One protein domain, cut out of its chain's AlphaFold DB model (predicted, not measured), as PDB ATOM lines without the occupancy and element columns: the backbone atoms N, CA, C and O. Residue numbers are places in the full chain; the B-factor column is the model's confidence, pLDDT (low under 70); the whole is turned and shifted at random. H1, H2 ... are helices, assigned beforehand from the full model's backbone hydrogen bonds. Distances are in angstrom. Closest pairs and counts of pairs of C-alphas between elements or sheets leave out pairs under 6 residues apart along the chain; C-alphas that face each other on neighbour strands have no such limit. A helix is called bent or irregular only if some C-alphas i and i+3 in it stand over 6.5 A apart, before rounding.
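What this domain is: This is residues 22 to 189 of the 405 residues of the protein "Hypothetical protein" of Brandtodinium nutricula (UniProt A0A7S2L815). Four helices, H1, H2, H3 and H5, form an up-and-down bundle round H3, and H5 runs on beyond it as an arm towards distant H6; H4 lies at the opposite end. The printed part has 168 residues, with six named helices, H1 to H6 in order, and no named strand; its class is all helix, with 128 of the residues in the helices, and it is an extended rod, radius of gyration of the C-alphas 26.6 A, spans 87 by 30 by 26 A.

How they stand to each other: The longest helix, H5, residues 126 to 158, touches H3, residues 80 to 107, opposite ways at a shallow tilt of 9 degrees; their closest C-alphas, Phe 137 and Asn 87, are 5.3 A apart. H3 touches H1, residues 24 to 48, the same way; closest C-alphas Gly 95 and Phe 40, 4.1 A. H2, residues 57 to 75, forms a hairpin with H3; closest C-alphas Thr 62 and Ile 97, 6.9 A. H4, residues 112 to 121, is irregular, C-alphas 113 and 116 being 7.7 A apart, and touches no helix; nor does H6, residues 173 to 185. Each O i to N i+4 pair is within hydrogen-bond range in H2, H5 and H6; 20 of 21 are in H1, 23 of 24 in H3, and 2 of 6 in H4, beside 3 of 7 O i to N i+3 pairs.

Where its parts are: H5 spans 47.6 A from C-alpha 126 (-18.549, -5.686, 18.800) to C-alpha 158 (18.173, 8.161, -8.143).

The domain as a whole: The printed part has no cut. The H5 to H6 link is long. Residues 109 to 125 are among those with pLDDT under 70.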
ATOM      1  N   ASP A  22       3.820  -7.225  -6.978       84.62
ATOM      2  CA  ASP A  22       4.464  -7.928  -5.872       84.62
ATOM      3  C   ASP A  22       3.409  -8.528  -4.947       84.62
ATOM      4  O   ASP A  22       2.519  -7.841  -4.442       84.62
ATOM      5  N   TRP A  23       3.527  -9.834  -4.735       88.38
ATOM      6  CA  TRP A  23       2.665 -10.603  -3.847       88.38
ATOM      7  C   TRP A  23       3.267 -10.758  -2.445       88.38
ATOM      8  O   TRP A  23       2.598 -11.269  -1.548       88.38
ATOM      9  N   SER A  24       4.512 -10.318  -2.234       87.94
ATOM     10  CA  SER A  24       5.209 -10.411  -0.950       87.94
ATOM     11  C   SER A  24       4.466  -9.758   0.228       87.94
ATOM     12  O   SER A  24       4.439 -10.387   1.295       87.94
ATOM     13  N   PRO A  25       3.768  -8.604   0.079       89.38
ATOM     14  CA  PRO A  25       3.074  -7.972   1.202       89.38
ATOM     15  C   PRO A  25       1.975  -8.866   1.786       89.38
ATOM     16  O   PRO A  25       1.791  -8.921   3.002       89.38
ATOM     17  N   TRP A  26       1.292  -9.643   0.938       91.75
ATOM     18  CA  TRP A  26       0.141 -10.452   1.341       91.75
ATOM     19  C   TRP A  26       0.479 -11.523   2.374       91.75
ATOM     20  O   TRP A  26      -0.366 -11.848   3.203       91.75
ATOM     21  N   ARG A  27       1.713 -12.039   2.396       92.19
ATOM     22  CA  ARG A  27       2.127 -13.018   3.415       92.19
ATOM     23  C   ARG A  27       2.095 -12.416   4.822       92.19
ATOM     24  O   ARG A  27       1.606 -13.056   5.747       92.19
ATOM     25  N   HIS A  28       2.567 -11.179   4.970       89.62
ATOM     26  CA  HIS A  28       2.572 -10.473   6.252       89.62
ATOM     27  C   HIS A  28       1.165 -10.032   6.670       89.62
ATOM     28  O   HIS A  28       0.798 -10.161   7.836       89.62
ATOM     29  N   VAL A  29       0.356  -9.592   5.703       90.12
ATOM     30  CA  VAL A  29      -1.061  -9.251   5.905       90.12
ATOM     31  C   VAL A  29      -1.845 -10.464   6.416       90.12
ATOM     32  O   VAL A  29      -2.533 -10.375   7.431       90.12
ATOM     33  N   VAL A  30      -1.698 -11.625   5.765       92.38
ATOM     34  CA  VAL A  30      -2.354 -12.875   6.182       92.38
ATOM     35  C   VAL A  30      -1.878 -13.314   7.566       92.38
ATOM     36  O   VAL A  30      -2.701 -13.732   8.375       92.38
ATOM     37  N   ALA A  31      -0.586 -13.175   7.879       87.62
ATOM     38  CA  ALA A  31      -0.062 -13.489   9.208       87.62
ATOM     39  C   ALA A  31      -0.663 -12.590  10.308       87.62
ATOM     40  O   ALA A  31      -1.046 -13.098  11.361       87.62
ATOM     41  N   ALA A  32      -0.803 -11.282  10.056       83.38
ATOM     42  CA  ALA A  32      -1.443 -10.348  10.986       83.38
ATOM     43  C   ALA A  32      -2.933 -10.667  11.210       83.38
ATOM     44  O   ALA A  32      -3.419 -10.618  12.338       83.38
ATOM     45  N   LEU A  33      -3.657 -11.037  10.149       88.81
ATOM     46  CA  LEU A  33      -5.051 -11.478  10.257       88.81
ATOM     47  C   LEU A  33      -5.163 -12.787  11.049       88.81
ATOM     48  O   LEU A  33      -5.985 -12.896  11.959       88.81
ATOM     49  N   ALA A  34      -4.317 -13.772  10.734       90.00
ATOM     50  CA  ALA A  34      -4.322 -15.073  11.391       90.00
ATOM     51  C   ALA A  34      -4.026 -14.965  12.895       90.00
ATOM     52  O   ALA A  34      -4.680 -15.649  13.685       90.00
ATOM     53  N   SER A  35      -3.095 -14.095  13.310       84.62
ATOM     54  CA  SER A  35      -2.761 -13.912  14.727       84.62
ATOM     55  C   SER A  35      -3.929 -13.315  15.516       84.62
ATOM     56  O   SER A  35      -4.292 -13.848  16.565       84.62
ATOM     57  N   GLY A  36      -4.579 -12.279  14.980       80.75
ATOM     58  CA  GLY A  36      -5.741 -11.661  15.616       80.75
ATOM     59  C   GLY A  36      -6.957 -12.596  15.702       80.75
ATOM     60  O   GLY A  36      -7.580 -12.697  16.760       80.75
ATOM     61  N   VAL A  37      -7.255 -13.349  14.633       87.94
ATOM     62  CA  VAL A  37      -8.329 -14.365  14.631       87.94
ATOM     63  C   VAL A  37      -8.039 -15.493  15.624       87.94
ATOM     64  O   VAL A  37      -8.932 -15.901  16.363       87.94
ATOM     65  N   SER A  38      -6.796 -15.979  15.690       87.94
ATOM     66  CA  SER A  38      -6.425 -17.059  16.614       87.94
ATOM     67  C   SER A  38      -6.638 -16.654  18.073       87.94
ATOM     68  O   SER A  38      -7.222 -17.413  18.843       87.94
ATOM     69  N   VAL A  39      -6.230 -15.439  18.454       83.62
ATOM     70  CA  VAL A  39      -6.416 -14.947  19.828       83.62
ATOM     71  C   VAL A  39      -7.888 -14.746  20.161       83.62
ATOM     72  O   VAL A  39      -8.310 -15.132  21.249       83.62
ATOM     73  N   PHE A  40      -8.683 -14.212  19.233       81.75
ATOM     74  CA  PHE A  40     -10.133 -14.105  19.407       81.75
ATOM     75  C   PHE A  40     -10.770 -15.463  19.746       81.75
ATOM     76  O   PHE A  40     -11.504 -15.574  20.729       81.75
ATOM     77  N   VAL A  41     -10.431 -16.513  18.988       85.25
ATOM     78  CA  VAL A  41     -10.936 -17.877  19.224       85.25
ATOM     79  C   VAL A  41     -10.477 -18.422  20.580       85.25
ATOM     80  O   VAL A  41     -11.293 -18.974  21.315       85.25
ATOM     81  N   ILE A  42      -9.201 -18.238  20.938       87.44
ATOM     82  CA  ILE A  42      -8.647 -18.696  22.223       87.44
ATOM     83  C   ILE A  42      -9.348 -18.009  23.400       87.44
ATOM     84  O   ILE A  42      -9.731 -18.681  24.355       87.44
ATOM     85  N   VAL A  43      -9.547 -16.690  23.336       82.25
ATOM     86  CA  VAL A  43     -10.189 -15.918  24.410       82.25
ATOM     87  C   VAL A  43     -11.652 -16.317  24.572       82.25
ATOM     88  O   VAL A  43     -12.092 -16.533  25.700       82.25
ATOM     89  N   ILE A  44     -12.390 -16.495  23.473       81.12
ATOM     90  CA  ILE A  44     -13.759 -17.019  23.533       81.12
ATOM     91  C   ILE A  44     -13.775 -18.408  24.173       81.12
ATOM     92  O   ILE A  44     -14.540 -18.629  25.108       81.12
ATOM     93  N   ALA A  45     -12.922 -19.332  23.721       83.94
ATOM     94  CA  ALA A  45     -12.874 -20.691  24.260       83.94
ATOM     95  C   ALA A  45     -12.540 -20.711  25.762       83.94
ATOM     96  O   ALA A  45     -13.184 -21.426  26.530       83.94
ATOM     97  N   ALA A  46     -11.577 -19.892  26.193       83.75
ATOM     98  CA  ALA A  46     -11.188 -19.772  27.593       83.75
ATOM     99  C   ALA A  46     -12.322 -19.194  28.450       83.75
ATOM    100  O   ALA A  46     -12.656 -19.751  29.492       83.75
ATOM    101  N   LEU A  47     -12.960 -18.112  28.009       81.25
ATOM    102  CA  LEU A  47     -13.984 -17.427  28.796       81.25
ATOM    103  C   LEU A  47     -15.333 -18.156  28.814       81.25
ATOM    104  O   LEU A  47     -16.027 -18.101  29.828       81.25
ATOM    105  N   LEU A  48     -15.685 -18.896  27.755       78.31
ATOM    106  CA  LEU A  48     -16.867 -19.769  27.756       78.31
ATOM    107  C   LEU A  48     -16.817 -20.799  28.889       78.31
ATOM    108  O   LEU A  48     -17.862 -21.191  29.398       78.31
ATOM    109  N   SER A  49     -15.619 -21.205  29.318       79.44
ATOM    110  CA  SER A  49     -15.466 -22.148  30.429       79.44
ATOM    111  C   SER A  49     -15.705 -21.534  31.817       79.44
ATOM    112  O   SER A  49     -15.870 -22.284  32.772       79.44
ATOM    113  N   HIS A  50     -15.730 -20.199  31.942       78.25
ATOM    114  CA  HIS A  50     -15.757 -19.495  33.234       78.25
ATOM    115  C   HIS A  50     -16.869 -18.435  33.372       78.25
ATOM    116  O   HIS A  50     -16.885 -17.759  34.395       78.25
ATOM    117  N   CYS A  51     -17.763 -18.289  32.374       71.88
ATOM    118  CA  CYS A  51     -18.855 -17.294  32.242       71.88
ATOM    119  C   CYS A  51     -18.950 -16.284  33.408       71.88
ATOM    120  O   CYS A  51     -19.783 -16.436  34.305       71.88
ATOM    121  N   PRO A  52     -18.061 -15.274  33.432       71.38
ATOM    122  CA  PRO A  52     -17.992 -14.339  34.543       71.38
ATOM    123  C   PRO A  52     -19.193 -13.391  34.507       71.38
ATOM    124  O   PRO A  52     -19.607 -12.936  33.438       71.38
ATOM    125  N   SER A  53     -19.724 -13.049  35.678       72.62
ATOM    126  CA  SER A  53     -20.671 -11.943  35.825       72.62
ATOM    127  C   SER A  53     -19.921 -10.622  35.623       72.62
ATOM    128  O   SER A  53     -19.200 -10.175  36.514       72.62
ATOM    129  N   PHE A  54     -20.042 -10.025  34.438       70.00
ATOM    130  CA  PHE A  54     -19.420  -8.739  34.114       70.00
ATOM    131  C   PHE A  54     -20.436  -7.596  34.196       70.00
ATOM    132  O   PHE A  54     -21.535  -7.702  33.648       70.00
ATOM    133  N   ASP A  55     -20.037  -6.484  34.814       69.69
ATOM    134  CA  ASP A  55     -20.867  -5.287  34.964       69.69
ATOM    135  C   ASP A  55     -20.897  -4.385  33.714       69.69
ATOM    136  O   ASP A  55     -20.029  -4.422  32.839       69.69
ATOM    137  N   VAL A  56     -21.912  -3.514  33.652       61.12
ATOM    138  CA  VAL A  56     -22.176  -2.555  32.557       61.12
ATOM    139  C   VAL A  56     -21.000  -1.596  32.299       61.12
ATOM    140  O   VAL A  56     -20.783  -1.192  31.153       61.12
ATOM    141  N   GLU A  57     -20.202  -1.278  33.321       68.94
ATOM    142  CA  GLU A  57     -18.992  -0.441  33.222       68.94
ATOM    143  C   GLU A  57     -17.948  -1.008  32.242       68.94
ATOM    144  O   GLU A  57     -17.193  -0.266  31.602       68.94
ATOM    145  N   PHE A  58     -17.966  -2.326  32.026       70.94
ATOM    146  CA  PHE A  58     -17.077  -2.995  31.084       70.94
ATOM    147  C   PHE A  58     -17.325  -2.562  29.627       70.94
ATOM    148  O   PHE A  58     -16.386  -2.495  28.827       70.94
ATOM    149  N   ARG A  59     -18.570  -2.218  29.260       65.06
ATOM    150  CA  ARG A  59     -18.928  -1.833  27.880       65.06
ATOM    151  C   ARG A  59     -18.332  -0.482  27.485       65.06
ATOM    152  O   ARG A  59     -17.732  -0.378  26.416       65.06
ATOM    153  N   ALA A  60     -18.456   0.521  28.355       66.12
ATOM    154  CA  ALA A  60     -17.890   1.853  28.129       66.12
ATOM    155  C   ALA A  60     -16.354   1.802  28.083       66.12
ATOM    156  O   ALA A  60     -15.738   2.349  27.167       66.12
ATOM    157  N   THR A  61     -15.747   1.048  29.005       72.62
ATOM    158  CA  THR A  61     -14.293   0.829  29.048       72.62
ATOM    159  C   THR A  61     -13.786   0.185  27.758       72.62
ATOM    160  O   THR A  61     -12.810   0.641  27.172       72.62
ATOM    161  N   THR A  62     -14.498  -0.824  27.250       68.94
ATOM    162  CA  THR A  62     -14.137  -1.516  26.006       68.94
ATOM    163  C   THR A  62     -14.160  -0.586  24.788       68.94
ATOM    164  O   THR A  62     -13.239  -0.614  23.969       68.94
ATOM    165  N   GLN A  63     -15.184   0.262  24.668       68.06
ATOM    166  CA  GLN A  63     -15.267   1.238  23.579       68.06
ATOM    167  C   GLN A  63     -14.155   2.286  23.676       68.06
ATOM    168  O   GLN A  63     -13.497   2.569  22.675       68.06
ATOM    169  N   LEU A  64     -13.888   2.808  24.878       71.94
ATOM    170  CA  LEU A  64     -12.804   3.760  25.107       71.94
ATOM    171  C   LEU A  64     -11.440   3.155  24.752       71.94
ATOM    172  O   LEU A  64     -10.672   3.776  24.020       71.94
ATOM    173  N   CYS A  65     -11.155   1.926  25.192       74.81
ATOM    174  CA  CYS A  65      -9.930   1.213  24.832       74.81
ATOM    175  C   CYS A  65      -9.785   1.065  23.316       74.81
ATOM    176  O   CYS A  65      -8.693   1.258  22.788       74.81
ATOM    177  N   PHE A  66     -10.872   0.774  22.599       72.06
ATOM    178  CA  PHE A  66     -10.833   0.692  21.144       72.06
ATOM    179  C   PHE A  66     -10.484   2.040  20.498       72.06
ATOM    180  O   PHE A  66      -9.601   2.096  19.644       72.06
ATOM    181  N   PHE A  67     -11.122   3.135  20.924       72.00
ATOM    182  CA  PHE A  67     -10.791   4.470  20.420       72.00
ATOM    183  C   PHE A  67      -9.338   4.839  20.705       72.00
ATOM    184  O   PHE A  67      -8.652   5.327  19.812       72.00
ATOM    185  N   LEU A  68      -8.839   4.546  21.906       74.00
ATOM    186  CA  LEU A  68      -7.442   4.779  22.262       74.00
ATOM    187  C   LEU A  68      -6.483   3.934  21.419       74.00
ATOM    188  O   LEU A  68      -5.440   4.441  21.022       74.00
ATOM    189  N   ILE A  69      -6.841   2.691  21.087       78.88
ATOM    190  CA  ILE A  69      -6.061   1.852  20.168       78.88
ATOM    191  C   ILE A  69      -6.032   2.481  18.772       78.88
ATOM    192  O   ILE A  69      -4.954   2.619  18.201       78.88
ATOM    193  N   VAL A  70      -7.172   2.929  18.234       77.12
ATOM    194  CA  VAL A  70      -7.224   3.603  16.922       77.12
ATOM    195  C   VAL A  70      -6.423   4.905  16.929       77.12
ATOM    196  O   VAL A  70      -5.680   5.171  15.989       77.12
ATOM    197  N   ILE A  71      -6.513   5.698  17.996       75.81
ATOM    198  CA  ILE A  71      -5.725   6.924  18.159       75.81
ATOM    199  C   ILE A  71      -4.235   6.581  18.223       75.81
ATOM    200  O   ILE A  71      -3.449   7.154  17.477       75.81
ATOM    201  N   ALA A  72      -3.838   5.610  19.045       78.88
ATOM    202  CA  ALA A  72      -2.449   5.172  19.145       78.88
ATOM    203  C   ALA A  72      -1.916   4.695  17.787       78.88
ATOM    204  O   ALA A  72      -0.810   5.063  17.404       78.88
ATOM    205  N   ILE A  73      -2.724   3.961  17.014       78.62
ATOM    206  CA  ILE A  73      -2.385   3.553  15.648       78.62
ATOM    207  C   ILE A  73      -2.060   4.767  14.773       78.62
ATOM    208  O   ILE A  73      -1.077   4.727  14.035       78.62
ATOM    209  N   LEU A  74      -2.860   5.835  14.832       79.25
ATOM    210  CA  LEU A  74      -2.632   7.028  14.014       79.25
ATOM    211  C   LEU A  74      -1.268   7.669  14.279       79.25
ATOM    212  O   LEU A  74      -0.696   8.223  13.349       79.25
ATOM    213  N   PHE A  75      -0.736   7.549  15.497       79.94
ATOM    214  CA  PHE A  75       0.544   8.145  15.885       79.94
ATOM    215  C   PHE A  75       1.740   7.197  15.796       79.94
ATOM    216  O   PHE A  75       2.879   7.655  15.880       79.94
ATOM    217  N   VAL A  76       1.523   5.889  15.624       83.88
ATOM    218  CA  VAL A  76       2.635   4.943  15.492       83.88
ATOM    219  C   VAL A  76       3.266   5.098  14.103       83.88
ATOM    220  O   VAL A  76       2.582   4.878  13.089       83.88
ATOM    221  N   PRO A  77       4.570   5.433  14.031       82.38
ATOM    222  CA  PRO A  77       5.282   5.447  12.769       82.38
ATOM    223  C   PRO A  77       5.241   4.045  12.166       82.38
ATOM    224  O   PRO A  77       5.411   3.026  12.831       82.38
ATOM    225  N   SER A  78       4.970   4.011  10.876       78.38
ATOM    226  CA  SER A  78       4.828   2.802  10.064       78.38
ATOM    227  C   SER A  78       6.144   2.062   9.830       78.38
ATOM    228  O   SER A  78       6.141   0.893   9.452       78.38
ATOM    229  N   GLU A  79       7.278   2.713  10.065       80.00
ATOM    230  CA  GLU A  79       8.567   2.189   9.644       80.00
ATOM    231  C   GLU A  79       9.241   1.273  10.667       80.00
ATOM    232  O   GLU A  79       9.037   1.325  11.883       80.00
ATOM    233  N   GLY A  80      10.103   0.411  10.131       85.38
ATOM    234  CA  GLY A  80      10.966  -0.462  10.911       85.38
ATOM    235  C   GLY A  80      10.293  -1.724  11.453       85.38
ATOM    236  O   GLY A  80       9.165  -2.091  11.122       85.38
ATOM    237  N   ARG A  81      11.052  -2.446  12.286       88.38
ATOM    238  CA  ARG A  81      10.603  -3.704  12.910       88.38
ATOM    239  C   ARG A  81       9.564  -3.463  14.003       88.38
ATOM    240  O   ARG A  81       8.687  -4.299  14.191       88.38
ATOM    241  N   LEU A  82       9.649  -2.322  14.693       88.62
ATOM    242  CA  LEU A  82       8.724  -1.970  15.765       88.62
ATOM    243  C   LEU A  82       7.288  -1.840  15.244       88.62
ATOM    244  O   LEU A  82       6.383  -2.374  15.872       88.62
ATOM    245  N   ALA A  83       7.083  -1.236  14.071       88.06
ATOM    246  CA  ALA A  83       5.757  -1.115  13.467       88.06
ATOM    247  C   ALA A  83       5.094  -2.478  13.206       88.06
ATOM    248  O   ALA A  83       3.916  -2.657  13.496       88.06
ATOM    249  N   SER A  84       5.860  -3.472  12.740       89.25
ATOM    250  CA  SER A  84       5.356  -4.842  12.553       89.25
ATOM    251  C   SER A  84       4.943  -5.492  13.881       89.25
ATOM    252  O   SER A  84       3.870  -6.091  13.969       89.25
ATOM    253  N   VAL A  85       5.748  -5.313  14.938       89.50
ATOM    254  CA  VAL A  85       5.407  -5.788  16.288       89.50
ATOM    255  C   VAL A  85       4.137  -5.107  16.793       89.50
ATOM    256  O   VAL A  85       3.229  -5.794  17.254       89.50
ATOM    257  N   VAL A  86       4.033  -3.781  16.659       89.12
ATOM    258  CA  VAL A  86       2.845  -3.021  17.070       89.12
ATOM    259  C   VAL A  86       1.609  -3.478  16.300       89.12
ATOM    260  O   VAL A  86       0.564  -3.678  16.915       89.12
ATOM    261  N   ASN A  87       1.719  -3.723  14.991       88.56
ATOM    262  CA  ASN A  87       0.602  -4.217  14.189       88.56
ATOM    263  C   ASN A  87       0.110  -5.586  14.679       88.56
ATOM    264  O   ASN A  87      -1.093  -5.804  14.791       88.56
ATOM    265  N   HIS A  88       1.019  -6.510  15.007       87.19
ATOM    266  CA  HIS A  88       0.650  -7.828  15.530       87.19
ATOM    267  C   HIS A  88       0.082  -7.769  16.947       87.19
ATOM    268  O   HIS A  88      -0.958  -8.373  17.203       87.19
ATOM    269  N   VAL A  89       0.717  -7.024  17.856       88.19
ATOM    270  CA  VAL A  89       0.208  -6.819  19.222       88.19
ATOM    271  C   VAL A  89      -1.173  -6.169  19.177       88.19
ATOM    272  O   VAL A  89      -2.083  -6.603  19.874       88.19
ATOM    273  N   GLY A  90      -1.360  -5.180  18.307       87.62
ATOM    274  CA  GLY A  90      -2.637  -4.524  18.089       87.62
ATOM    275  C   GLY A  90      -3.727  -5.472  17.586       87.62
ATOM    276  O   GLY A  90      -4.813  -5.507  18.164       87.62
ATOM    277  N   ALA A  91      -3.434  -6.305  16.580       87.94
ATOM    278  CA  ALA A  91      -4.375  -7.320  16.092       87.94
ATOM    279  C   ALA A  91      -4.760  -8.330  17.192       87.94
ATOM    280  O   ALA A  91      -5.932  -8.683  17.333       87.94
ATOM    281  N   VAL A  92      -3.784  -8.752  18.004       88.06
ATOM    282  CA  VAL A  92      -3.977  -9.628  19.170       88.06
ATOM    283  C   VAL A  92      -4.880  -8.974  20.218       88.06
ATOM    284  O   VAL A  92      -5.841  -9.595  20.670       88.06
ATOM    285  N   LEU A  93      -4.623  -7.711  20.572       87.00
ATOM    286  CA  LEU A  93      -5.440  -6.957  21.523       87.00
ATOM    287  C   LEU A  93      -6.869  -6.757  21.008       87.00
ATOM    288  O   LEU A  93      -7.813  -6.950  21.770       87.00
ATOM    289  N   CYS A  94      -7.053  -6.450  19.719       86.69
ATOM    290  CA  CYS A  94      -8.381  -6.381  19.108       86.69
ATOM    291  C   CYS A  94      -9.133  -7.712  19.224       86.69
ATOM    292  O   CYS A  94     -10.310  -7.704  19.579       86.69
ATOM    293  N   GLY A  95      -8.462  -8.843  18.979       84.19
ATOM    294  CA  GLY A  95      -9.044 -10.174  19.173       84.19
ATOM    295  C   GLY A  95      -9.435 -10.458  20.616       84.19
ATOM    296  O   GLY A  95     -10.546 -10.925  20.865       84.19
ATOM    297  N   ALA A  96      -8.574 -10.115  21.573       85.12
ATOM    298  CA  ALA A  96      -8.867 -10.302  22.987       85.12
ATOM    299  C   ALA A  96     -10.059  -9.451  23.450       85.12
ATOM    300  O   ALA A  96     -11.002  -9.976  24.038       85.12
ATOM    301  N   ILE A  97     -10.059  -8.155  23.124       84.06
ATOM    302  CA  ILE A  97     -11.134  -7.223  23.485       84.06
ATOM    303  C   ILE A  97     -12.468  -7.668  22.879       84.06
ATOM    304  O   ILE A  97     -13.485  -7.703  23.570       84.06
ATOM    305  N   ALA A  98     -12.464  -8.047  21.600       83.44
ATOM    306  CA  ALA A  98     -13.652  -8.533  20.914       83.44
ATOM    307  C   ALA A  98     -14.206  -9.817  21.538       83.44
ATOM    308  O   ALA A  98     -15.416  -9.920  21.743       83.44
ATOM    309  N   GLY A  99     -13.328 -10.769  21.867       82.50
ATOM    310  CA  GLY A  99     -13.700 -12.014  22.534       82.50
ATOM    311  C   GLY A  99     -14.329 -11.753  23.903       82.50
ATOM    312  O   GLY A  99     -15.415 -12.258  24.181       82.50
ATOM    313  N   CYS A 100     -13.715 -10.892  24.720       82.94
ATOM    314  CA  CYS A 100     -14.281 -10.483  26.006       82.94
ATOM    315  C   CYS A 100     -15.655  -9.824  25.839       82.94
ATOM    316  O   CYS A 100     -16.616 -10.217  26.497       82.94
ATOM    317  N   ALA A 101     -15.778  -8.857  24.927       80.56
ATOM    318  CA  ALA A 101     -17.024  -8.130  24.708       80.56
ATOM    319  C   ALA A 101     -18.158  -9.043  24.213       80.56
ATOM    320  O   ALA A 101     -19.309  -8.888  24.621       80.56
ATOM    321  N   TRP A 102     -17.828 -10.016  23.362       82.69
ATOM    322  CA  TRP A 102     -18.759 -11.040  22.896       82.69
ATOM    323  C   TRP A 102     -19.266 -11.917  24.047       82.69
ATOM    324  O   TRP A 102     -20.467 -12.147  24.160       82.69
ATOM    325  N   ILE A 103     -18.379 -12.354  24.945       81.31
ATOM    326  CA  ILE A 103     -18.761 -13.179  26.101       81.31
ATOM    327  C   ILE A 103     -19.625 -12.407  27.087       81.31
ATOM    328  O   ILE A 103     -20.648 -12.927  27.518       81.31
ATOM    329  N   VAL A 104     -19.265 -11.161  27.401       80.38
ATOM    330  CA  VAL A 104     -20.092 -10.280  28.240       80.38
ATOM    331  C   VAL A 104     -21.498 -10.172  27.668       80.38
ATOM    332  O   VAL A 104     -22.477 -10.227  28.407       80.38
ATOM    333  N   TYR A 105     -21.608 -10.052  26.345       76.62
ATOM    334  CA  TYR A 105     -22.898  -9.981  25.677       76.62
ATOM    335  C   TYR A 105     -23.710 -11.275  25.827       76.62
ATOM    336  O   TYR A 105     -24.898 -11.210  26.126       76.62
ATOM    337  N   ILE A 106     -23.075 -12.439  25.669       77.44
ATOM    338  CA  ILE A 106     -23.735 -13.745  25.807       77.44
ATOM    339  C   ILE A 106     -24.123 -14.043  27.264       77.44
ATOM    340  O   ILE A 106     -25.231 -14.509  27.513       77.44
ATOM    341  N   CYS A 107     -23.234 -13.782  28.225       77.88
ATOM    342  CA  CYS A 107     -23.426 -14.131  29.637       77.88
ATOM    343  C   CYS A 107     -24.366 -13.159  30.382       77.88
ATOM    344  O   CYS A 107     -24.940 -13.530  31.401       77.88
ATOM    345  N   SER A 108     -24.560 -11.929  29.887       73.38
ATOM    346  CA  SER A 108     -25.355 -10.889  30.561       73.38
ATOM    347  C   SER A 108     -26.866 -11.156  30.612       73.38
ATOM    348  O   SER A 108     -27.541 -10.479  31.383       73.38
ATOM    349  N   ASP A 109     -27.414 -12.069  29.803       65.50
ATOM    350  CA  ASP A 109     -28.869 -12.138  29.570       65.50
ATOM    351  C   ASP A 109     -29.582 -13.326  30.248       65.50
ATOM    352  O   ASP A 109     -30.750 -13.569  29.962       65.50
ATOM    353  N   GLY A 110     -28.907 -14.046  31.157       62.28
ATOM    354  CA  GLY A 110     -29.491 -15.010  32.113       62.28
ATOM    355  C   GLY A 110     -30.106 -16.303  31.544       62.28
ATOM    356  O   GLY A 110     -30.026 -17.341  32.194       62.28
ATOM    357  N   ASP A 111     -30.649 -16.281  30.326       63.38
ATOM    358  CA  ASP A 111     -31.372 -17.390  29.697       63.38
ATOM    359  C   ASP A 111     -30.595 -17.962  28.503       63.38
ATOM    360  O   ASP A 111     -30.766 -17.569  27.346       63.38
ATOM    361  N   PHE A 112     -29.757 -18.959  28.788       59.84
ATOM    362  CA  PHE A 112     -28.927 -19.667  27.803       59.84
ATOM    363  C   PHE A 112     -29.744 -20.396  26.709       59.84
ATOM    364  O   PHE A 112     -29.223 -20.712  25.641       59.84
ATOM    365  N   ILE A 113     -31.035 -20.661  26.944       58.69
ATOM    366  CA  ILE A 113     -31.891 -21.439  26.028       58.69
ATOM    367  C   ILE A 113     -32.413 -20.593  24.851       58.69
ATOM    368  O   ILE A 113     -32.704 -21.148  23.793       58.69
ATOM    369  N   ASP A 114     -32.435 -19.259  24.957       61.72
ATOM    370  CA  ASP A 114     -32.870 -18.375  23.858       61.72
ATOM    371  C   ASP A 114     -31.700 -17.815  23.023       61.72
ATOM    372  O   ASP A 114     -31.854 -16.889  22.224       61.72
ATOM    373  N   VAL A 115     -30.500 -18.386  23.186       58.78
ATOM    374  CA  VAL A 115     -29.274 -17.921  22.525       58.78
ATOM    375  C   VAL A 115     -29.424 -17.974  21.006       58.78
ATOM    376  O   VAL A 115     -29.226 -16.953  20.368       58.78
ATOM    377  N   CYS A 116     -29.888 -19.068  20.393       56.22
ATOM    378  CA  CYS A 116     -29.982 -19.144  18.924       56.22
ATOM    379  C   CYS A 116     -30.959 -18.135  18.291       56.22
ATOM    380  O   CYS A 116     -30.691 -17.640  17.194       56.22
ATOM    381  N   SER A 117     -32.073 -17.800  18.956       58.62
ATOM    382  CA  SER A 117     -33.037 -16.819  18.430       58.62
ATOM    383  C   SER A 117     -32.544 -15.378  18.632       58.62
ATOM    384  O   SER A 117     -32.743 -14.513  17.771       58.62
ATOM    385  N   LYS A 118     -31.814 -15.130  19.730       52.91
ATOM    386  CA  LYS A 118     -31.215 -13.834  20.064       52.91
ATOM    387  C   LYS A 118     -29.908 -13.570  19.305       52.91
ATOM    388  O   LYS A 118     -29.728 -12.452  18.835       52.91
ATOM    389  N   THR A 119     -29.039 -14.555  19.064       54.84
ATOM    390  CA  THR A 119     -27.772 -14.382  18.320       54.84
ATOM    391  C   THR A 119     -28.008 -13.889  16.890       54.84
ATOM    392  O   THR A 119     -27.252 -13.059  16.398       54.84
ATOM    393  N   TYR A 120     -29.093 -14.317  16.233       53.44
ATOM    394  CA  TYR A 120     -29.459 -13.807  14.903       53.44
ATOM    395  C   TYR A 120     -30.065 -12.395  14.945       53.44
ATOM    396  O   TYR A 120     -29.980 -11.640  13.979       53.44
ATOM    397  N   ARG A 121     -30.682 -12.027  16.074       56.94
ATOM    398  CA  ARG A 121     -31.288 -10.706  16.308       56.94
ATOM    399  C   ARG A 121     -30.280  -9.665  16.797       56.94
ATOM    400  O   ARG A 121     -30.571  -8.473  16.736       56.94
ATOM    401  N   TYR A 122     -29.116 -10.122  17.247       54.62
ATOM    402  CA  TYR A 122     -28.049  -9.320  17.813       54.62
ATOM    403  C   TYR A 122     -26.707  -9.823  17.283       54.62
ATOM    404  O   TYR A 122     -25.977 -10.510  17.990       54.62
ATOM    405  N   VAL A 123     -26.343  -9.451  16.050       60.97
ATOM    406  CA  VAL A 123     -24.910  -9.314  15.765       60.97
ATOM    407  C   VAL A 123     -24.461  -8.174  16.671       60.97
ATOM    408  O   VAL A 123     -24.855  -7.030  16.421       60.97
ATOM    409  N   PRO A 124     -23.734  -8.443  17.766       65.69
ATOM    410  CA  PRO A 124     -23.375  -7.390  18.681       65.69
ATOM    411  C   PRO A 124     -22.479  -6.424  17.893       65.69
ATOM    412  O   PRO A 124     -21.632  -6.877  17.114       65.69
ATOM    413  N   PRO A 125     -22.627  -5.101  18.068       69.81
ATOM    414  CA  PRO A 125     -21.787  -4.104  17.397       69.81
ATOM    415  C   PRO A 125     -20.277  -4.329  17.622       69.81
ATOM    416  O   PRO A 125     -19.446  -3.772  16.911       69.81
ATOM    417  N   THR A 126     -19.910  -5.209  18.555       73.12
ATOM    418  CA  THR A 126     -18.549  -5.686  18.800       73.12
ATOM    419  C   THR A 126     -17.959  -6.508  17.647       73.12
ATOM    420  O   THR A 126     -16.749  -6.443  17.451       73.12
ATOM    421  N   VAL A 127     -18.752  -7.239  16.847       79.75
ATOM    422  CA  VAL A 127     -18.214  -8.018  15.710       79.75
ATOM    423  C   VAL A 127     -17.740  -7.126  14.572       79.75
ATOM    424  O   VAL A 127     -16.597  -7.292  14.147       79.75
ATOM    425  N   PRO A 128     -18.532  -6.164  14.068       81.94
ATOM    426  CA  PRO A 128     -18.020  -5.286  13.026       81.94
ATOM    427  C   PRO A 128     -16.861  -4.416  13.540       81.94
ATOM    428  O   PRO A 128     -15.917  -4.185  12.790       81.94
ATOM    429  N   LEU A 129     -16.856  -4.033  14.826       80.88
ATOM    430  CA  LEU A 129     -15.723  -3.351  15.469       80.88
ATOM    431  C   LEU A 129     -14.441  -4.202  15.458       80.88
ATOM    432  O   LEU A 129     -13.363  -3.710  15.129       80.88
ATOM    433  N   PHE A 130     -14.563  -5.489  15.783       83.94
ATOM    434  CA  PHE A 130     -13.469  -6.458  15.737       83.94
ATOM    435  C   PHE A 130     -12.914  -6.628  14.328       83.94
ATOM    436  O   PHE A 130     -11.708  -6.501  14.120       83.94
ATOM    437  N   LEU A 131     -13.796  -6.882  13.358       86.94
ATOM    438  CA  LEU A 131     -13.411  -7.036  11.959       86.94
ATOM    439  C   LEU A 131     -12.728  -5.769  11.446       86.94
ATOM    440  O   LEU A 131     -11.703  -5.859  10.777       86.94
ATOM    441  N   MET A 132     -13.233  -4.594  11.823       88.56
ATOM    442  CA  MET A 132     -12.607  -3.317  11.500       88.56
ATOM    443  C   MET A 132     -11.201  -3.210  12.098       88.56
ATOM    444  O   MET A 132     -10.266  -2.877  11.375       88.56
ATOM    445  N   GLY A 133     -11.028  -3.534  13.383       87.56
ATOM    446  CA  GLY A 133      -9.716  -3.547  14.035       87.56
ATOM    447  C   GLY A 133      -8.735  -4.513  13.365       87.56
ATOM    448  O   GLY A 133      -7.607  -4.140  13.064       87.56
ATOM    449  N   LEU A 134      -9.159  -5.734  13.040       89.19
ATOM    450  CA  LEU A 134      -8.302  -6.685  12.327       89.19
ATOM    451  C   LEU A 134      -7.890  -6.182  10.944       89.19
ATOM    452  O   LEU A 134      -6.709  -6.231  10.593       89.19
ATOM    453  N   VAL A 135      -8.856  -5.694  10.163       92.25
ATOM    454  CA  VAL A 135      -8.598  -5.195   8.811       92.25
ATOM    455  C   VAL A 135      -7.685  -3.974   8.861       92.25
ATOM    456  O   VAL A 135      -6.776  -3.889   8.042       92.25
ATOM    457  N   ILE A 136      -7.824  -3.078   9.846       92.94
ATOM    458  CA  ILE A 136      -6.956  -1.898   9.939       92.94
ATOM    459  C   ILE A 136      -5.489  -2.284  10.146       92.94
ATOM    460  O   ILE A 136      -4.623  -1.755   9.452       92.94
ATOM    461  N   PHE A 137      -5.199  -3.243  11.033       91.31
ATOM    462  CA  PHE A 137      -3.829  -3.702  11.287       91.31
ATOM    463  C   PHE A 137      -3.252  -4.474  10.101       91.31
ATOM    464  O   PHE A 137      -2.073  -4.329   9.778       91.31
ATOM    465  N   ALA A 138      -4.093  -5.236   9.406       91.50
ATOM    466  CA  ALA A 138      -3.731  -5.893   8.159       91.50
ATOM    467  C   ALA A 138      -3.381  -4.867   7.064       91.50
ATOM    468  O   ALA A 138      -2.336  -4.977   6.422       91.50
ATOM    469  N   CYS A 139      -4.197  -3.823   6.899       93.56
ATOM    470  CA  CYS A 139      -3.926  -2.723   5.978       93.56
ATOM    471  C   CYS A 139      -2.658  -1.950   6.360       93.56
ATOM    472  O   CYS A 139      -1.890  -1.586   5.477       93.56
ATOM    473  N   ARG A 140      -2.386  -1.741   7.655       91.81
ATOM    474  CA  ARG A 140      -1.149  -1.083   8.109       91.81
ATOM    475  C   ARG A 140       0.102  -1.882   7.804       91.81
ATOM    476  O   ARG A 140       1.135  -1.300   7.486       91.81
ATOM    477  N   GLU A 141       0.027  -3.201   7.902       91.69
ATOM    478  CA  GLU A 141       1.146  -4.051   7.515       91.69
ATOM    479  C   GLU A 141       1.370  -4.022   5.997       91.69
ATOM    480  O   GLU A 141       2.519  -4.004   5.559       91.69
ATOM    481  N   ALA A 142       0.302  -3.933   5.195       93.00
ATOM    482  CA  ALA A 142       0.426  -3.689   3.757       93.00
ATOM    483  C   ALA A 142       1.104  -2.336   3.474       93.00
ATOM    484  O   ALA A 142       2.082  -2.293   2.726       93.00
ATOM    485  N   ASP A 143       0.650  -1.265   4.134       93.44
ATOM    486  CA  ASP A 143       1.209   0.086   3.992       93.44
ATOM    487  C   ASP A 143       2.705   0.123   4.319       93.44
ATOM    488  O   ASP A 143       3.495   0.682   3.561       93.44
ATOM    489  N   ARG A 144       3.123  -0.541   5.404       92.50
ATOM    490  CA  ARG A 144       4.538  -0.644   5.786       92.50
ATOM    491  C   ARG A 144       5.389  -1.273   4.683       92.50
ATOM    492  O   ARG A 144       6.502  -0.820   4.414       92.50
ATOM    493  N   GLN A 145       4.896  -2.342   4.064       92.12
ATOM    494  CA  GLN A 145       5.620  -3.035   2.996       92.12
ATOM    495  C   GLN A 145       5.688  -2.178   1.727       92.12
ATOM    496  O   GLN A 145       6.737  -2.126   1.084       92.12
ATOM    497  N   TRP A 146       4.607  -1.467   1.393       91.38
ATOM    498  CA  TRP A 146       4.600  -0.501   0.292       91.38
ATOM    499  C   TRP A 146       5.573   0.649   0.529       91.38
ATOM    500  O   TRP A 146       6.310   0.999  -0.386       91.38
ATOM    501  N   CYS A 147       5.664   1.165   1.753       90.50
ATOM    502  CA  CYS A 147       6.643   2.179   2.133       90.50
ATOM    503  C   CYS A 147       8.085   1.738   1.881       90.50
ATOM    504  O   CYS A 147       8.797   2.370   1.104       90.50
ATOM    505  N   ILE A 148       8.489   0.597   2.450       90.44
ATOM    506  CA  ILE A 148       9.843   0.044   2.266       90.44
ATOM    507  C   ILE A 148      10.167  -0.139   0.781       90.44
ATOM    508  O   ILE A 148      11.302   0.043   0.340       90.44
ATOM    509  N   ARG A 149       9.170  -0.548  -0.002       89.81
ATOM    510  CA  ARG A 149       9.319  -0.735  -1.438       89.81
ATOM    511  C   ARG A 149       9.495   0.594  -2.168       89.81
ATOM    512  O   ARG A 149      10.425   0.703  -2.961       89.81
ATOM    513  N   HIS A 150       8.645   1.579  -1.894       87.94
ATOM    514  CA  HIS A 150       8.735   2.904  -2.496       87.94
ATOM    515  C   HIS A 150      10.086   3.563  -2.216       87.94
ATOM    516  O   HIS A 150      10.663   4.152  -3.125       87.94
ATOM    517  N   GLU A 151      10.637   3.402  -1.012       88.19
ATOM    518  CA  GLU A 151      11.984   3.885  -0.697       88.19
ATOM    519  C   GLU A 151      13.058   3.231  -1.573       88.19
ATOM    520  O   GLU A 151      13.893   3.927  -2.148       88.19
ATOM    521  N   ARG A 152      13.019   1.901  -1.730       90.25
ATOM    522  CA  ARG A 152      13.974   1.173  -2.584       90.25
ATOM    523  C   ARG A 152      13.851   1.569  -4.048       90.25
ATOM    524  O   ARG A 152      14.864   1.704  -4.725       90.25
ATOM    525  N   GLU A 153      12.628   1.730  -4.547       89.19
ATOM    526  CA  GLU A 153      12.379   2.166  -5.924       89.19
ATOM    527  C   GLU A 153      12.880   3.599  -6.138       89.19
ATOM    528  O   GLU A 153      13.547   3.869  -7.134       89.19
ATOM    529  N   ALA A 154      12.648   4.501  -5.180       88.06
ATOM    530  CA  ALA A 154      13.176   5.860  -5.227       88.06
ATOM    531  C   ALA A 154      14.715   5.884  -5.206       88.06
ATOM    532  O   ALA A 154      15.327   6.619  -5.978       88.06
ATOM    533  N   GLU A 155      15.356   5.058  -4.373       90.12
ATOM    534  CA  GLU A 155      16.817   4.918  -4.334       90.12
ATOM    535  C   GLU A 155      17.370   4.378  -5.661       90.12
ATOM    536  O   GLU A 155      18.331   4.918  -6.209       90.12
ATOM    537  N   GLN A 156      16.729   3.353  -6.230       90.75
ATOM    538  CA  GLN A 156      17.109   2.789  -7.527       90.75
ATOM    539  C   GLN A 156      16.969   3.797  -8.669       90.75
ATOM    540  O   GLN A 156      17.836   3.838  -9.537       90.75
ATOM    541  N   LEU A 157      15.912   4.614  -8.666       89.19
ATOM    542  CA  LEU A 157      15.693   5.645  -9.683       89.19
ATOM    543  C   LEU A 157      16.692   6.801  -9.578       89.19
ATOM    544  O   LEU A 157      17.055   7.383 -10.597       89.19
ATOM    545  N   ARG A 158      17.145   7.132  -8.364       90.81
ATOM    546  CA  ARG A 158      18.173   8.161  -8.143       90.81
ATOM    547  C   ARG A 158      19.575   7.671  -8.486       90.81
ATOM    548  O   ARG A 158      20.431   8.475  -8.845       90.81
ATOM    549  N   ARG A 159      19.826   6.363  -8.407       92.19
ATOM    550  CA  ARG A 159      21.144   5.792  -8.692       92.19
ATOM    551  C   ARG A 159      21.557   6.065 -10.142       92.19
ATOM    552  O   ARG A 159      21.007   5.490 -11.075       92.19
ATOM    553  N   GLY A 160      22.579   6.902 -10.312       88.19
ATOM    554  CA  GLY A 160      23.114   7.279 -11.623       88.19
ATOM    555  C   GLY A 160      22.439   8.495 -12.265       88.19
ATOM    556  O   GLY A 160      22.820   8.863 -13.373       88.19
ATOM    557  N   TYR A 161      21.478   9.133 -11.590       92.94
ATOM    558  CA  TYR A 161      20.994  10.455 -11.979       92.94
ATOM    559  C   TYR A 161      21.872  11.530 -11.334       92.94
ATOM    560  O   TYR A 161      21.965  11.600 -10.113       92.94
ATOM    561  N   SER A 162      22.514  12.365 -12.148       93.94
ATOM    562  CA  SER A 162      23.420  13.428 -11.687       93.94
ATOM    563  C   SER A 162      22.713  14.730 -11.294       93.94
ATOM    564  O   SER A 162      23.368  15.674 -10.870       93.94
ATOM    565  N   GLY A 163      21.392  14.817 -11.486       92.19
ATOM    566  CA  GLY A 163      20.645  16.074 -11.375       92.19
ATOM    567  C   GLY A 163      20.477  16.824 -12.700       92.19
ATOM    568  O   GLY A 163      19.662  17.738 -12.762       92.19
ATOM    569  N   SER A 164      21.181  16.422 -13.764       96.12
ATOM    570  CA  SER A 164      21.158  17.100 -15.065       96.12
ATOM    571  C   SER A 164      20.736  16.163 -16.190       96.12
ATOM    572  O   SER A 164      21.169  15.011 -16.270       96.12
ATOM    573  N   VAL A 165      19.926  16.669 -17.125       96.06
ATOM    574  CA  VAL A 165      19.592  15.910 -18.344       96.06
ATOM    575  C   VAL A 165      20.785  15.760 -19.287       96.06
ATOM    576  O   VAL A 165      20.772  14.866 -20.131       96.06
ATOM    577  N   LEU A 166      21.811  16.608 -19.157       96.56
ATOM    578  CA  LEU A 166      22.988  16.601 -20.030       96.56
ATOM    579  C   LEU A 166      23.895  15.388 -19.791       96.56
ATOM    580  O   LEU A 166      24.563  14.940 -20.721       96.56
ATOM    581  N   ASP A 167      23.857  14.813 -18.590       96.31
ATOM    582  CA  ASP A 167      24.673  13.648 -18.228       96.31
ATOM    583  C   ASP A 167      23.995  12.316 -18.591       96.31
ATOM    584  O   ASP A 167      24.488  11.232 -18.266       96.31
ATOM    585  N   ALA A 168      22.846  12.376 -19.269       94.56
ATOM    586  CA  ALA A 168      22.104  11.194 -19.666       94.56
ATOM    587  C   ALA A 168      22.920  10.310 -20.621       94.56
ATOM    588  O   ALA A 168      23.432  10.756 -21.648       94.56
ATOM    589  N   GLN A 169      22.989   9.017 -20.311       94.88
ATOM    590  CA  GLN A 169      23.649   8.024 -21.154       94.88
ATOM    591  C   GLN A 169      22.650   7.359 -22.109       94.88
ATOM    592  O   GLN A 169      21.475   7.182 -21.782       94.88
ATOM    593  N   ALA A 170      23.124   6.964 -23.291       95.56
ATOM    594  CA  ALA A 170      22.358   6.178 -24.253       95.56
ATOM    595  C   ALA A 170      23.240   5.089 -24.863       95.56
ATOM    596  O   ALA A 170      24.453   5.259 -24.978       95.56
ATOM    597  N   SER A 171      22.620   3.989 -25.292       96.62
ATOM    598  CA  SER A 171      23.306   2.924 -26.032       96.62
ATOM    599  C   SER A 171      23.825   3.392 -27.395       96.62
ATOM    600  O   SER A 171      24.806   2.844 -27.887       96.62
ATOM    601  N   VAL A 172      23.178   4.404 -27.987       97.62
ATOM    602  CA  VAL A 172      23.563   5.040 -29.253       97.62
ATOM    603  C   VAL A 172      23.884   6.517 -28.974       97.62
ATOM    604  O   VAL A 172      22.962   7.292 -28.690       97.62
ATOM    605  N   PRO A 173      25.165   6.932 -28.999       97.25
ATOM    606  CA  PRO A 173      25.562   8.294 -28.636       97.25
ATOM    607  C   PRO A 173      24.999   9.357 -29.594       97.25
ATOM    608  O   PRO A 173      24.649  10.450 -29.157       97.25
ATOM    609  N   GLU A 174      24.811   9.034 -30.873       98.00
ATOM    610  CA  GLU A 174      24.237   9.951 -31.864       98.00
ATOM    611  C   GLU A 174      22.779  10.307 -31.542       98.00
ATOM    612  O   GLU A 174      22.361  11.459 -31.710       98.00
ATOM    613  N   ASP A 175      22.003   9.334 -31.050       97.69
ATOM    614  CA  ASP A 175      20.620   9.550 -30.629       97.69
ATOM    615  C   ASP A 175      20.566  10.444 -29.389       97.69
ATOM    616  O   ASP A 175      19.759  11.377 -29.355       97.69
ATOM    617  N   ARG A 176      21.460  10.221 -28.411       97.12
ATOM    618  CA  ARG A 176      21.618  11.109 -27.246       97.12
ATOM    619  C   ARG A 176      21.870  12.540 -27.702       97.12
ATOM    620  O   ARG A 176      21.126  13.440 -27.323       97.12
ATOM    621  N   ASP A 177      22.878  12.751 -28.541       97.88
ATOM    622  CA  ASP A 177      23.284  14.092 -28.960       97.88
ATOM    623  C   ASP A 177      22.202  14.777 -29.803       97.88
ATOM    624  O   ASP A 177      22.042  15.996 -29.745       97.88
ATOM    625  N   ARG A 178      21.434  14.022 -30.603       98.00
ATOM    626  CA  ARG A 178      20.268  14.552 -31.328       98.00
ATOM    627  C   ARG A 178      19.166  14.994 -30.364       98.00
ATOM    628  O   ARG A 178      18.661  16.104 -30.509       98.00
ATOM    629  N   ILE A 179      18.824  14.155 -29.387       97.62
ATOM    630  CA  ILE A 179      17.790  14.433 -28.381       97.62
ATOM    631  C   ILE A 179      18.167  15.652 -27.532       97.62
ATOM    632  O   ILE A 179      17.357  16.564 -27.381       97.62
ATOM    633  N   LEU A 180      19.396  15.700 -27.011       98.00
ATOM    634  CA  LEU A 180      19.857  16.810 -26.173       98.00
ATOM    635  C   LEU A 180      19.878  18.129 -26.949       98.00
ATOM    636  O   LEU A 180      19.401  19.142 -26.438       98.00
ATOM    637  N   ARG A 181      20.346  18.111 -28.206       98.25
ATOM    638  CA  ARG A 181      20.289  19.293 -29.078       98.25
ATOM    639  C   ARG A 181      18.862  19.758 -29.331       98.25
ATOM    640  O   ARG A 181      18.634  20.960 -29.337       98.25
ATOM    641  N   GLU A 182      17.908  18.849 -29.531       98.12
ATOM    642  CA  GLU A 182      16.503  19.227 -29.715       98.12
ATOM    643  C   GLU A 182      15.929  19.905 -28.462       98.12
ATOM    644  O   GLU A 182      15.355  20.991 -28.562       98.12
ATOM    645  N   ILE A 183      16.121  19.298 -27.286       97.75
ATOM    646  CA  ILE A 183      15.647  19.838 -26.001       97.75
ATOM    647  C   ILE A 183      16.248  21.229 -25.754       97.75
ATOM    648  O   ILE A 183      15.531  22.169 -25.396       97.75
ATOM    649  N   GLN A 184      17.555  21.371 -25.993       97.81
ATOM    650  CA  GLN A 184      18.277  22.628 -25.824       97.81
ATOM    651  C   GLN A 184      17.827  23.688 -26.837       97.81
ATOM    652  O   GLN A 184      17.590  24.830 -26.451       97.81
ATOM    653  N   ALA A 185      17.651  23.324 -28.112       97.88
ATOM    654  CA  ALA A 185      17.213  24.243 -29.164       97.88
ATOM    655  C   ALA A 185      15.816  24.826 -28.900       97.88
ATOM    656  O   ALA A 185      15.525  25.941 -29.325       97.88
ATOM    657  N   ARG A 186      14.959  24.097 -28.173       97.75
ATOM    658  CA  ARG A 186      13.640  24.583 -27.741       97.75
ATOM    659  C   ARG A 186      13.652  25.308 -26.396       97.75
ATOM    660  O   ARG A 186      12.609  25.797 -25.975       97.75
ATOM    661  N   GLY A 187      14.794  25.366 -25.709       97.19
ATOM    662  CA  GLY A 187      14.906  25.974 -24.382       97.19
ATOM    663  C   GLY A 187      14.140  25.219 -23.290       97.19
ATOM    664  O   GLY A 187      13.776  25.818 -22.282       97.19
ATOM    665  N   GLN A 188      13.877  23.919 -23.474       97.44
ATOM    666  CA  GLN A 188      13.029  23.128 -22.568       97.44
ATOM    667  C   GLN A 188      13.811  22.340 -21.513       97.44
ATOM    668  O   GLN A 188      13.204  21.641 -20.709       97.44
ATOM    669  N   THR A 189      15.138  22.487 -21.455       97.12
ATOM    670  CA  THR A 189      16.017  21.781 -20.506       97.12
ATOM    671  C   THR A 189      15.501  21.849 -19.065       97.12
ATOM    672  O   THR A 189      15.246  20.808 -18.467       97.12
TER     673      THR A 189